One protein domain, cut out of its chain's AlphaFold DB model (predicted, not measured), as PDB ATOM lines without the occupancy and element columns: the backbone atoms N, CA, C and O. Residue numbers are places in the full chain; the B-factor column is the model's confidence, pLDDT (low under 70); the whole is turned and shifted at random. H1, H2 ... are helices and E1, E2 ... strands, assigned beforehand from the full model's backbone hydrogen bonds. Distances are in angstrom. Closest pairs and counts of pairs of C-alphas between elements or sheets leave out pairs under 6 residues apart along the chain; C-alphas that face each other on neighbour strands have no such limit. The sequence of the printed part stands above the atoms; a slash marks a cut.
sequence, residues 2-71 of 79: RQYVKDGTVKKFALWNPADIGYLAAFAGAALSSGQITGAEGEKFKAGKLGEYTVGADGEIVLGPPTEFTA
ATOM      1  N   ARG A   2     -44.686 -20.780  -2.860       94.62
ATOM      2  CA  ARG A   2     -45.009 -19.982  -4.065       94.62
ATOM      3  C   ARG A   2     -45.082 -18.464  -3.836       94.62
ATOM      4  O   ARG A   2     -44.472 -17.723  -4.593       94.62
ATOM      5  N   GLN A   3     -45.767 -18.011  -2.780       97.12
ATOM      6  CA  GLN A   3     -45.847 -16.577  -2.449       97.12
ATOM      7  C   GLN A   3     -44.461 -15.937  -2.240       97.12
ATOM      8  O   GLN A   3     -44.182 -14.912  -2.843       97.12
ATOM      9  N   TYR A   4     -43.563 -16.616  -1.518       97.56
ATOM     10  CA  TYR A   4     -42.207 -16.141  -1.213       97.56
ATOM     11  C   TYR A   4     -41.260 -16.179  -2.414       97.56
ATOM     12  O   TYR A   4     -40.246 -15.491  -2.441       97.56
ATOM     13  N   VAL A   5     -41.566 -17.007  -3.417       96.75
ATOM     14  CA  VAL A   5     -40.857 -16.955  -4.701       96.75
ATOM     15  C   VAL A   5     -41.317 -15.748  -5.515       96.75
ATOM     16  O   VAL A   5     -40.496 -15.076  -6.135       96.75
ATOM     17  N   LYS A   6     -42.618 -15.440  -5.488       95.62
ATOM     18  CA  LYS A   6     -43.202 -14.321  -6.242       95.62
ATOM     19  C   LYS A   6     -42.890 -12.951  -5.643       95.62
ATOM     20  O   LYS A   6     -42.730 -12.001  -6.401       95.62
ATOM     21  N   ASP A   7     -42.779 -12.844  -4.320       97.38
ATOM     22  CA  ASP A   7     -42.398 -11.594  -3.645       97.38
ATOM     23  C   ASP A   7     -40.875 -11.340  -3.619       97.38
ATOM     24  O   ASP A   7     -40.429 -10.283  -3.177       97.38
ATOM     25  N   GLY A   8     -40.075 -12.282  -4.131       96.75
ATOM     26  CA  GLY A   8     -38.622 -12.161  -4.250       96.75
ATOM     27  C   GLY A   8     -37.823 -12.571  -3.008       96.75
ATOM     28  O   GLY A   8     -36.590 -12.570  -3.074       96.75
ATOM     29  N   THR A   9     -38.473 -12.971  -1.912       98.19
ATOM     30  CA  THR A   9     -37.802 -13.438  -0.683       98.19
ATOM     31  C   THR A   9     -36.970 -14.698  -0.934       98.19
ATOM     32  O   THR A   9     -35.848 -14.827  -0.442       98.19
ATOM     33  N   VAL A  10     -37.496 -15.634  -1.727       97.81
ATOM     34  CA  VAL A  10     -36.850 -16.906  -2.067       97.81
ATOM     35  C   VAL A  10     -36.600 -16.962  -3.567       97.81
ATOM     36  O   VAL A  10     -37.525 -17.063  -4.363       97.81
ATOM     37  N   LYS A  11     -35.331 -16.971  -3.976       96.62
ATOM     38  CA  LYS A  11     -34.979 -17.058  -5.404       96.62
ATOM     39  C   LYS A  11     -35.106 -18.474  -5.967       96.62
ATOM     40  O   LYS A  11     -35.410 -18.639  -7.146       96.62
ATOM     41  N   LYS A  12     -34.826 -19.484  -5.139       96.44
ATOM     42  CA  LYS A  12     -34.764 -20.890  -5.543       96.44
ATOM     43  C   LYS A  12     -34.902 -21.814  -4.339       96.44
ATOM     44  O   LYS A  12     -34.360 -21.513  -3.278       96.44
ATOM     45  N   PHE A  13     -35.578 -22.940  -4.520       96.94
ATOM     46  CA  PHE A  13     -35.555 -24.071  -3.590       96.94
ATOM     47  C   PHE A  13     -35.634 -25.387  -4.371       96.94
ATOM     48  O   PHE A  13     -35.920 -25.372  -5.566       96.94
ATOM     49  N   ALA A  14     -35.359 -26.515  -3.720       97.12
ATOM     50  CA  ALA A  14     -35.411 -27.833  -4.346       97.12
ATOM     51  C   ALA A  14     -36.383 -28.754  -3.605       97.12
ATOM     52  O   ALA A  14     -36.505 -28.680  -2.382       97.12
ATOM     53  N   LEU A  15     -37.077 -29.599  -4.362       96.31
ATOM     54  CA  LEU A  15     -37.954 -30.659  -3.863       96.31
ATOM     55  C   LEU A  15     -38.050 -31.758  -4.937       96.31
ATOM     56  O   LEU A  15     -37.085 -32.015  -5.647       96.31
ATOM     57  N   TRP A  16     -39.204 -32.391  -5.088       96.00
ATOM     58  CA  TRP A  16     -39.515 -33.365  -6.133       96.00
ATOM     59  C   TRP A  16     -40.984 -33.223  -6.523       96.00
ATOM     60  O   TRP A  16     -41.771 -32.666  -5.758       96.00
ATOM     61  N   ASN A  17     -41.362 -33.732  -7.698       95.19
ATOM     62  CA  ASN A  17     -42.759 -33.815  -8.115       95.19
ATOM     63  C   ASN A  17     -43.409 -35.103  -7.566       95.19
ATOM     64  O   ASN A  17     -43.100 -36.190  -8.065       95.19
ATOM     65  N   PRO A  18     -44.330 -35.035  -6.584       95.00
ATOM     66  CA  PRO A  18     -44.935 -36.235  -5.998       95.00
ATOM     67  C   PRO A  18     -45.749 -37.057  -7.005       95.00
ATOM     68  O   PRO A  18     -45.839 -38.278  -6.874       95.00
ATOM     69  N   ALA A  19     -46.308 -36.412  -8.035       96.25
ATOM     70  CA  ALA A  19     -47.043 -37.107  -9.088       96.25
ATOM     71  C   ALA A  19     -46.139 -38.071  -9.875       96.25
ATOM     72  O   ALA A  19     -46.577 -39.163 -10.237       96.25
ATOM     73  N   ASP A  20     -44.874 -37.705 -10.096       97.38
ATOM     74  CA  ASP A  20     -43.930 -38.565 -10.812       97.38
ATOM     75  C   ASP A  20     -43.443 -39.734  -9.937       97.38
ATOM     76  O   ASP A  20     -43.197 -40.813 -10.471       97.38
ATOM     77  N   ILE A  21     -43.416 -39.587  -8.603       97.50
ATOM     78  CA  ILE A  21     -43.162 -40.710  -7.676       97.50
ATOM     79  C   ILE A  21     -44.255 -41.774  -7.819       97.50
ATOM     80  O   ILE A  21     -43.956 -42.947  -8.034       97.50
ATOM     81  N   GLY A  22     -45.528 -41.370  -7.738       97.81
ATOM     82  CA  GLY A  22     -46.651 -42.300  -7.891       97.81
ATOM     83  C   GLY A  22     -46.689 -42.945  -9.278       97.81
ATOM     84  O   GLY A  22     -46.945 -44.142  -9.403       97.81
ATOM     85  N   TYR A  23     -46.375 -42.170 -10.319       98.44
ATOM     86  CA  TYR A  23     -46.292 -42.669 -11.688       98.44
ATOM     87  C   TYR A  23     -45.193 -43.731 -11.838       98.44
ATOM     88  O   TYR A  23     -45.463 -44.824 -12.332       98.44
ATOM     89  N   LEU A  24     -43.977 -43.451 -11.362       98.69
ATOM     90  CA  LEU A  24     -42.868 -44.404 -11.401       98.69
ATOM     91  C   LEU A  24     -43.184 -45.678 -10.606       98.69
ATOM     92  O   LEU A  24     -42.957 -46.779 -11.107       98.69
ATOM     93  N   ALA A  25     -43.771 -45.540  -9.414       98.69
ATOM     94  CA  ALA A  25     -44.154 -46.672  -8.574       98.69
ATOM     95  C   ALA A  25     -45.179 -47.592  -9.261       98.69
ATOM     96  O   ALA A  25     -45.044 -48.814  -9.201       98.69
ATOM     97  N   ALA A  26     -46.167 -47.027  -9.965       98.75
ATOM     98  CA  ALA A  26     -47.147 -47.812 -10.714       98.75
ATOM     99  C   ALA A  26     -46.494 -48.632 -11.841       98.75
ATOM    100  O   ALA A  26     -46.797 -49.815 -11.998       98.75
ATOM    101  N   PHE A  27     -45.565 -48.034 -12.595       98.81
ATOM    102  CA  PHE A  27     -44.831 -48.748 -13.647       98.81
ATOM    103  C   PHE A  27     -43.882 -49.808 -13.085       98.81
ATOM    104  O   PHE A  27     -43.827 -50.908 -13.630       98.81
ATOM    105  N   ALA A  28     -43.181 -49.519 -11.986       98.75
ATOM    106  CA  ALA A  28     -42.317 -50.492 -11.322       98.75
ATOM    107  C   ALA A  28     -43.121 -51.702 -10.819       98.75
ATOM    108  O   ALA A  28     -42.760 -52.846 -11.093       98.75
ATOM    109  N   GLY A  29     -44.266 -51.465 -10.166       98.75
ATOM    110  CA  GLY A  29     -45.163 -52.528  -9.707       98.75
ATOM    111  C   GLY A  29     -45.732 -53.370 -10.853       98.75
ATOM    112  O   GLY A  29     -45.778 -54.597 -10.755       98.75
ATOM    113  N   ALA A  30     -46.109 -52.739 -11.970       98.81
ATOM    114  CA  ALA A  30     -46.552 -53.454 -13.164       98.81
ATOM    115  C   ALA A  30     -45.424 -54.295 -13.792       98.81
ATOM    116  O   ALA A  30     -45.656 -55.441 -14.183       98.81
ATOM    117  N   ALA A  31     -44.202 -53.760 -13.863       98.69
ATOM    118  CA  ALA A  31     -43.034 -54.468 -14.387       98.69
ATOM    119  C   ALA A  31     -42.666 -55.689 -13.520       98.69
ATOM    120  O   ALA A  31     -42.396 -56.761 -14.060       98.69
ATOM    121  N   LEU A  32     -42.751 -55.565 -12.191       98.69
ATOM    122  CA  LEU A  32     -42.615 -56.691 -11.260       98.69
ATOM    123  C   LEU A  32     -43.722 -57.735 -11.469       98.69
ATOM    124  O   LEU A  32     -43.444 -58.915 -11.665       98.69
ATOM    125  N   SER A  33     -44.991 -57.310 -11.483       98.75
ATOM    126  CA  SER A  33     -46.136 -58.226 -11.599       98.75
ATOM    127  C   SER A  33     -46.193 -58.972 -12.935       98.75
ATOM    128  O   SER A  33     -46.785 -60.046 -13.003       98.75
ATOM    129  N   SER A  34     -45.632 -58.395 -13.998       98.38
ATOM    130  CA  SER A  34     -45.553 -59.010 -15.331       98.38
ATOM    131  C   SER A  34     -44.301 -59.867 -15.533       98.38
ATOM    132  O   SER A  34     -44.177 -60.518 -16.569       98.38
ATOM    133  N   GLY A  35     -43.380 -59.881 -14.565       98.31
ATOM    134  CA  GLY A  35     -42.110 -60.599 -14.661       98.31
ATOM    135  C   GLY A  35     -41.085 -59.939 -15.587       98.31
ATOM    136  O   GLY A  35     -40.119 -60.592 -15.972       98.31
ATOM    137  N   GLN A  36     -41.275 -58.668 -15.964       98.50
ATOM    138  CA  GLN A  36     -40.286 -57.916 -16.741       98.50
ATOM    139  C   GLN A  36     -39.010 -57.657 -15.928       98.50
ATOM    140  O   GLN A  36     -37.915 -57.654 -16.487       98.50
ATOM    141  N   ILE A  37     -39.168 -57.421 -14.627       98.69
ATOM    142  CA  ILE A  37     -38.082 -57.295 -13.656       98.69
ATOM    143  C   ILE A  37     -38.410 -58.141 -12.429       98.69
ATOM    144  O   ILE A  37     -39.578 -58.404 -12.133       98.69
ATOM    145  N   THR A  38     -37.378 -58.541 -11.704       98.56
ATOM    146  CA  THR A  38     -37.467 -59.212 -10.403       98.56
ATOM    147  C   THR A  38     -37.199 -58.260  -9.237       98.56
ATOM    148  O   THR A  38     -37.533 -58.582  -8.098       98.56
ATOM    149  N   GLY A  39     -36.639 -57.080  -9.518       98.31
ATOM    150  CA  GLY A  39     -36.143 -56.143  -8.509       98.31
ATOM    151  C   GLY A  39     -34.663 -56.358  -8.186       98.31
ATOM    152  O   GLY A  39     -34.171 -55.809  -7.204       98.31
ATOM    153  N   ALA A  40     -33.955 -57.151  -8.993       98.62
ATOM    154  CA  ALA A  40     -32.519 -57.329  -8.857       98.62
ATOM    155  C   ALA A  40     -31.771 -56.091  -9.370       98.62
ATOM    156  O   ALA A  40     -32.132 -55.494 -10.386       98.62
ATOM    157  N   GLU A  41     -30.696 -55.729  -8.673       98.69
ATOM    158  CA  GLU A  41     -29.836 -54.615  -9.063       98.69
ATOM    159  C   GLU A  41     -29.327 -54.775 -10.509       98.69
ATOM    160  O   GLU A  41     -28.913 -55.855 -10.939       98.69
ATOM    161  N   GLY A  42     -29.363 -53.682 -11.268       98.62
ATOM    162  CA  GLY A  42     -28.945 -53.619 -12.668       98.62
ATOM    163  C   GLY A  42     -30.047 -53.933 -13.685       98.62
ATOM    164  O   GLY A  42     -29.870 -53.628 -14.870       98.62
ATOM    165  N   GLU A  43     -31.190 -54.483 -13.264       98.69
ATOM    166  CA  GLU A  43     -32.350 -54.660 -14.143       98.69
ATOM    167  C   GLU A  43     -32.922 -53.310 -14.596       98.69
ATOM    168  O   GLU A  43     -32.833 -52.302 -13.892       98.69
ATOM    169  N   LYS A  44     -33.532 -53.284 -15.786       98.75
ATOM    170  CA  LYS A  44     -34.083 -52.061 -16.380       98.75
ATOM    171  C   LYS A  44     -35.519 -52.236 -16.832       98.75
ATOM    172  O   LYS A  44     -35.898 -53.277 -17.365       98.75
ATOM    173  N   PHE A  45     -36.303 -51.173 -16.700       98.69
ATOM    174  CA  PHE A  45     -37.677 -51.121 -17.188       98.69
ATOM    175  C   PHE A  45     -38.036 -49.719 -17.685       98.69
ATOM    176  O   PHE A  45     -37.388 -48.728 -17.343       98.69
ATOM    177  N   LYS A  46     -39.078 -49.626 -18.519       98.56
ATOM    178  CA  LYS A  46     -39.584 -48.346 -19.031       98.56
ATOM    179  C   LYS A  46     -40.761 -47.867 -18.186       98.56
ATOM    180  O   LYS A  46     -41.732 -48.598 -18.012       98.56
ATOM    181  N   ALA A  47     -40.700 -46.622 -17.729       98.50
ATOM    182  CA  ALA A  47     -41.714 -45.956 -16.919       98.50
ATOM    183  C   ALA A  47     -42.440 -44.864 -17.726       98.50
ATOM    184  O   ALA A  47     -42.422 -43.685 -17.370       98.50
ATOM    185  N   GLY A  48     -43.050 -45.242 -18.855       97.69
ATOM    186  CA  GLY A  48     -43.866 -44.346 -19.685       97.69
ATOM    187  C   GLY A  48     -43.151 -43.043 -20.069       97.69
ATOM    188  O   GLY A  48     -42.057 -43.071 -20.631       97.69
ATOM    189  N   LYS A  49     -43.764 -41.896 -19.738       97.62
ATOM    190  CA  LYS A  49     -43.206 -40.555 -20.021       97.62
ATOM    191  C   LYS A  49     -41.875 -40.264 -19.310       97.62
ATOM    192  O   LYS A  49     -41.178 -39.345 -19.722       97.62
ATOM    193  N   LEU A  50     -41.545 -41.003 -18.246       97.75
ATOM    194  CA  LEU A  50     -40.326 -40.792 -17.460       97.75
ATOM    195  C   LEU A  50     -39.098 -41.487 -18.074       97.75
ATOM    196  O   LEU A  50     -37.981 -41.266 -17.624       97.75
ATOM    197  N   GLY A  51     -39.277 -42.300 -19.120       98.25
ATOM    198  CA  GLY A  51     -38.173 -42.962 -19.813       98.25
ATOM    199  C   GLY A  51     -37.792 -44.304 -19.191       98.25
ATOM    200  O   GLY A  51     -38.663 -45.097 -18.840       98.25
ATOM    201  N   GLU A  52     -36.497 -44.603 -19.140       98.50
ATOM    202  CA  GLU A  52     -35.965 -45.888 -18.674       98.50
ATOM    203  C   GLU A  52     -35.284 -45.735 -17.317       98.50
ATOM    204  O   GLU A  52     -34.477 -44.828 -17.125       98.50
ATOM    205  N   TYR A  53     -35.598 -46.647 -16.399       98.69
ATOM    206  CA  TYR A  53     -35.042 -46.689 -15.051       98.69
ATOM    207  C   TYR A  53     -34.253 -47.970 -14.839       98.69
ATOM    208  O   TYR A  53     -34.546 -49.004 -15.442       98.69
ATOM    209  N   THR A  54     -33.244 -47.880 -13.977       98.75
ATOM    210  CA  THR A  54     -32.428 -49.011 -13.529       98.75
ATOM    211  C   THR A  54     -32.710 -49.255 -12.055       98.75
ATOM    212  O   THR A  54     -32.788 -48.300 -11.282       98.75
ATOM    213  N   VAL A  55     -32.876 -50.518 -11.682       98.75
ATOM    214  CA  VAL A  55     -32.980 -50.940 -10.287       98.75
ATOM    215  C   VAL A  55     -31.591 -50.852  -9.655       98.75
ATOM    216  O   VAL A  55     -30.625 -51.397 -10.189       98.75
ATOM    217  N   GLY A  56     -31.481 -50.116  -8.558       98.69
ATOM    218  CA  GLY A  56     -30.268 -49.969  -7.764       98.69
ATOM    219  C   GLY A  56     -30.145 -51.034  -6.676       98.69
ATOM    220  O   GLY A  56     -30.857 -52.041  -6.673       98.69
ATOM    221  N   ALA A  57     -29.225 -50.786  -5.746       98.38
ATOM    222  CA  ALA A  57     -29.023 -51.637  -4.581       98.38
ATOM    223  C   ALA A  57     -30.314 -51.766  -3.756       98.38
ATOM    224  O   ALA A  57     -31.122 -50.838  -3.687       98.38
ATOM    225  N   ASP A  58     -30.514 -52.943  -3.156       97.94
ATOM    226  CA  ASP A  58     -31.680 -53.274  -2.325       97.94
ATOM    227  C   ASP A  58     -33.048 -53.042  -3.010       97.94
ATOM    228  O   ASP A  58     -34.075 -52.886  -2.349       97.94
ATOM    229  N   GLY A  59     -33.078 -53.032  -4.349       98.12
ATOM    230  CA  GLY A  59     -34.291 -52.805  -5.135       98.12
ATOM    231  C   GLY A  59     -34.706 -51.332  -5.249       98.12
ATOM    232  O   GLY A  59     -35.807 -51.047  -5.727       98.12
ATOM    233  N   GLU A  60     -33.866 -50.387  -4.817       98.62
ATOM    234  CA  GLU A  60     -34.174 -48.957  -4.872       98.62
ATOM    235  C   GLU A  60     -34.254 -48.456  -6.322       98.62
ATOM    236  O   GLU A  60     -33.383 -48.719  -7.146       98.62
ATOM    237  N   ILE A  61     -35.288 -47.673  -6.640       98.62
ATOM    238  CA  ILE A  61     -35.411 -46.995  -7.933       98.62
ATOM    239  C   ILE A  61     -35.506 -45.493  -7.669       98.62
ATOM    240  O   ILE A  61     -36.536 -44.980  -7.229       98.62
ATOM    241  N   VAL A  62     -34.419 -44.777  -7.951       98.31
ATOM    242  CA  VAL A  62     -34.321 -43.332  -7.716       98.31
ATOM    243  C   VAL A  62     -35.016 -42.576  -8.846       98.31
ATOM    244  O   VAL A  62     -34.593 -42.675  -9.995       98.31
ATOM    245  N   LEU A  63     -36.048 -41.779  -8.527       97.88
ATOM    246  CA  LEU A  63     -36.795 -40.973  -9.512       97.88
ATOM    247  C   LEU A  63     -35.875 -40.051 -10.332       97.88
ATOM    248  O   LEU A  63     -36.084 -39.870 -11.531       97.88
ATOM    249  N   GLY A  64     -34.871 -39.473  -9.679       96.56
ATOM    250  CA  GLY A  64     -33.882 -38.594 -10.284       96.56
ATOM    251  C   GLY A  64     -33.404 -37.518  -9.308       96.56
ATOM    252  O   GLY A  64     -33.748 -37.556  -8.122       96.56
ATOM    253  N   PRO A  65     -32.611 -36.548  -9.789       96.94
ATOM    254  CA  PRO A  65     -32.216 -35.387  -9.003       96.94
ATOM    255  C   PRO A  65     -33.430 -34.575  -8.519       96.94
ATOM    256  O   PRO A  65     -34.471 -34.574  -9.184       96.94
ATOM    257  N   PRO A  66     -33.299 -33.825  -7.410       97.00
ATOM    258  CA  PRO A  66     -34.330 -32.895  -6.976       97.00
ATOM    259  C   PRO A  66     -34.737 -31.912  -8.081       97.00
ATOM    260  O   PRO A  66     -33.897 -31.373  -8.804       97.00
ATOM    261  N   THR A  67     -36.032 -31.634  -8.177       96.31
ATOM    262  CA  THR A  67     -36.570 -30.569  -9.020       96.31
ATOM    263  C   THR A  67     -36.272 -29.223  -8.378       96.31
ATOM    264  O   THR A  67     -36.583 -28.997  -7.208       96.31
ATOM    265  N   GLU A  68     -35.692 -28.314  -9.153       97.38
ATOM    266  CA  GLU A  68     -35.458 -26.943  -8.723       97.38
ATOM    267  C   GLU A  68     -36.649 -26.058  -9.082       97.38
ATOM    268  O   GLU A  68     -37.104 -26.019 -10.227       97.38
ATOM    269  N   PHE A  69     -37.133 -25.314  -8.097       97.56
ATOM    270  CA  PHE A  69     -38.272 -24.423  -8.225       97.56
ATOM    271  C   PHE A  69     -37.803 -22.975  -8.182       97.56
ATOM    272  O   PHE A  69     -37.129 -22.546  -7.240       97.56
ATOM    273  N   THR A  70     -38.184 -22.215  -9.201       97.62
ATOM    274  CA  THR A  70     -37.860 -20.796  -9.379       97.62
ATOM    275  C   THR A  70     -39.114 -20.035  -9.805       97.62
ATOM    276  O   THR A  70     -40.164 -20.621 -10.070       97.62
ATOM    277  N   ALA A  71     -39.014 -18.711  -9.928       96.81
ATOM    278  CA  ALA A  71     -40.116 -17.898 -10.437       96.81
ATOM    279  C   ALA A  71     -40.580 -18.297 -11.855       96.81
ATOM    280  O   ALA A  71     -41.704 -17.973 -12.219       96.81
TER     281      ALA A  71
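This is residues 2 to 71 of the 79 residues of an uncharacterized protein of Kribbella sp. VKM Ac-2572 (UniProt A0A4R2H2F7). A long, loose rod: in one half the helix H2 runs lengthwise with the small hairpin E2 and E3 beside its residues 24 to 32, and in the other half the rod narrows to a two-strand ladder, E1 and E4, with the short helix H1 beyond it. The printed part has 70 residues, with two named helices and four named strands in the order H1, E1, H2, E2, E3, E4. Each sheet is an antiparallel pair, and the class is mixed, helices and strands, with 33 residues in named elements, under half. The whole is loose, with a radius of gyration of the C-alphas of 15.9 A and spans of 50 by 20 by 15 A.

H1, residues 2 to 6, is apart from H2, residues 18 to 33. E1, residues 13 to 15, is antiparallel to E4, residues 67 to 69, at 144 degrees between directions; N 15 and O 67 are 3.0 A apart and N 69 and O 13 2.8 A, within hydrogen-bond range. The closest C-alphas of H2 and E2, residues 44 to 46, are those of Ala 31 and Phe 45, 6.9 A apart. E2 and E3, residues 52 to 54, form an antiparallel hairpin at 154 degrees, with N 53 and O 45 at 2.9 A. H2 and E3 are apart. In H1 and H2 every O i to N i+4 pair is within hydrogen-bond range.

H1 begins at C-alpha 2, (-45.009, -19.982, -4.065). H2 measures 22.7 A from C-alpha 18 to C-alpha 33, the latter at (-46.136, -58.226, -11.599). E4 ends at C-alpha 69, (-38.272, -24.423, -8.225).

The C-alphas farthest apart, of Asp 7 and Gly 35, are 50.2 A apart. The printed part has no cut. The link from E3 to E4 is long, 12 residues. No printed residue is under pLDDT 70.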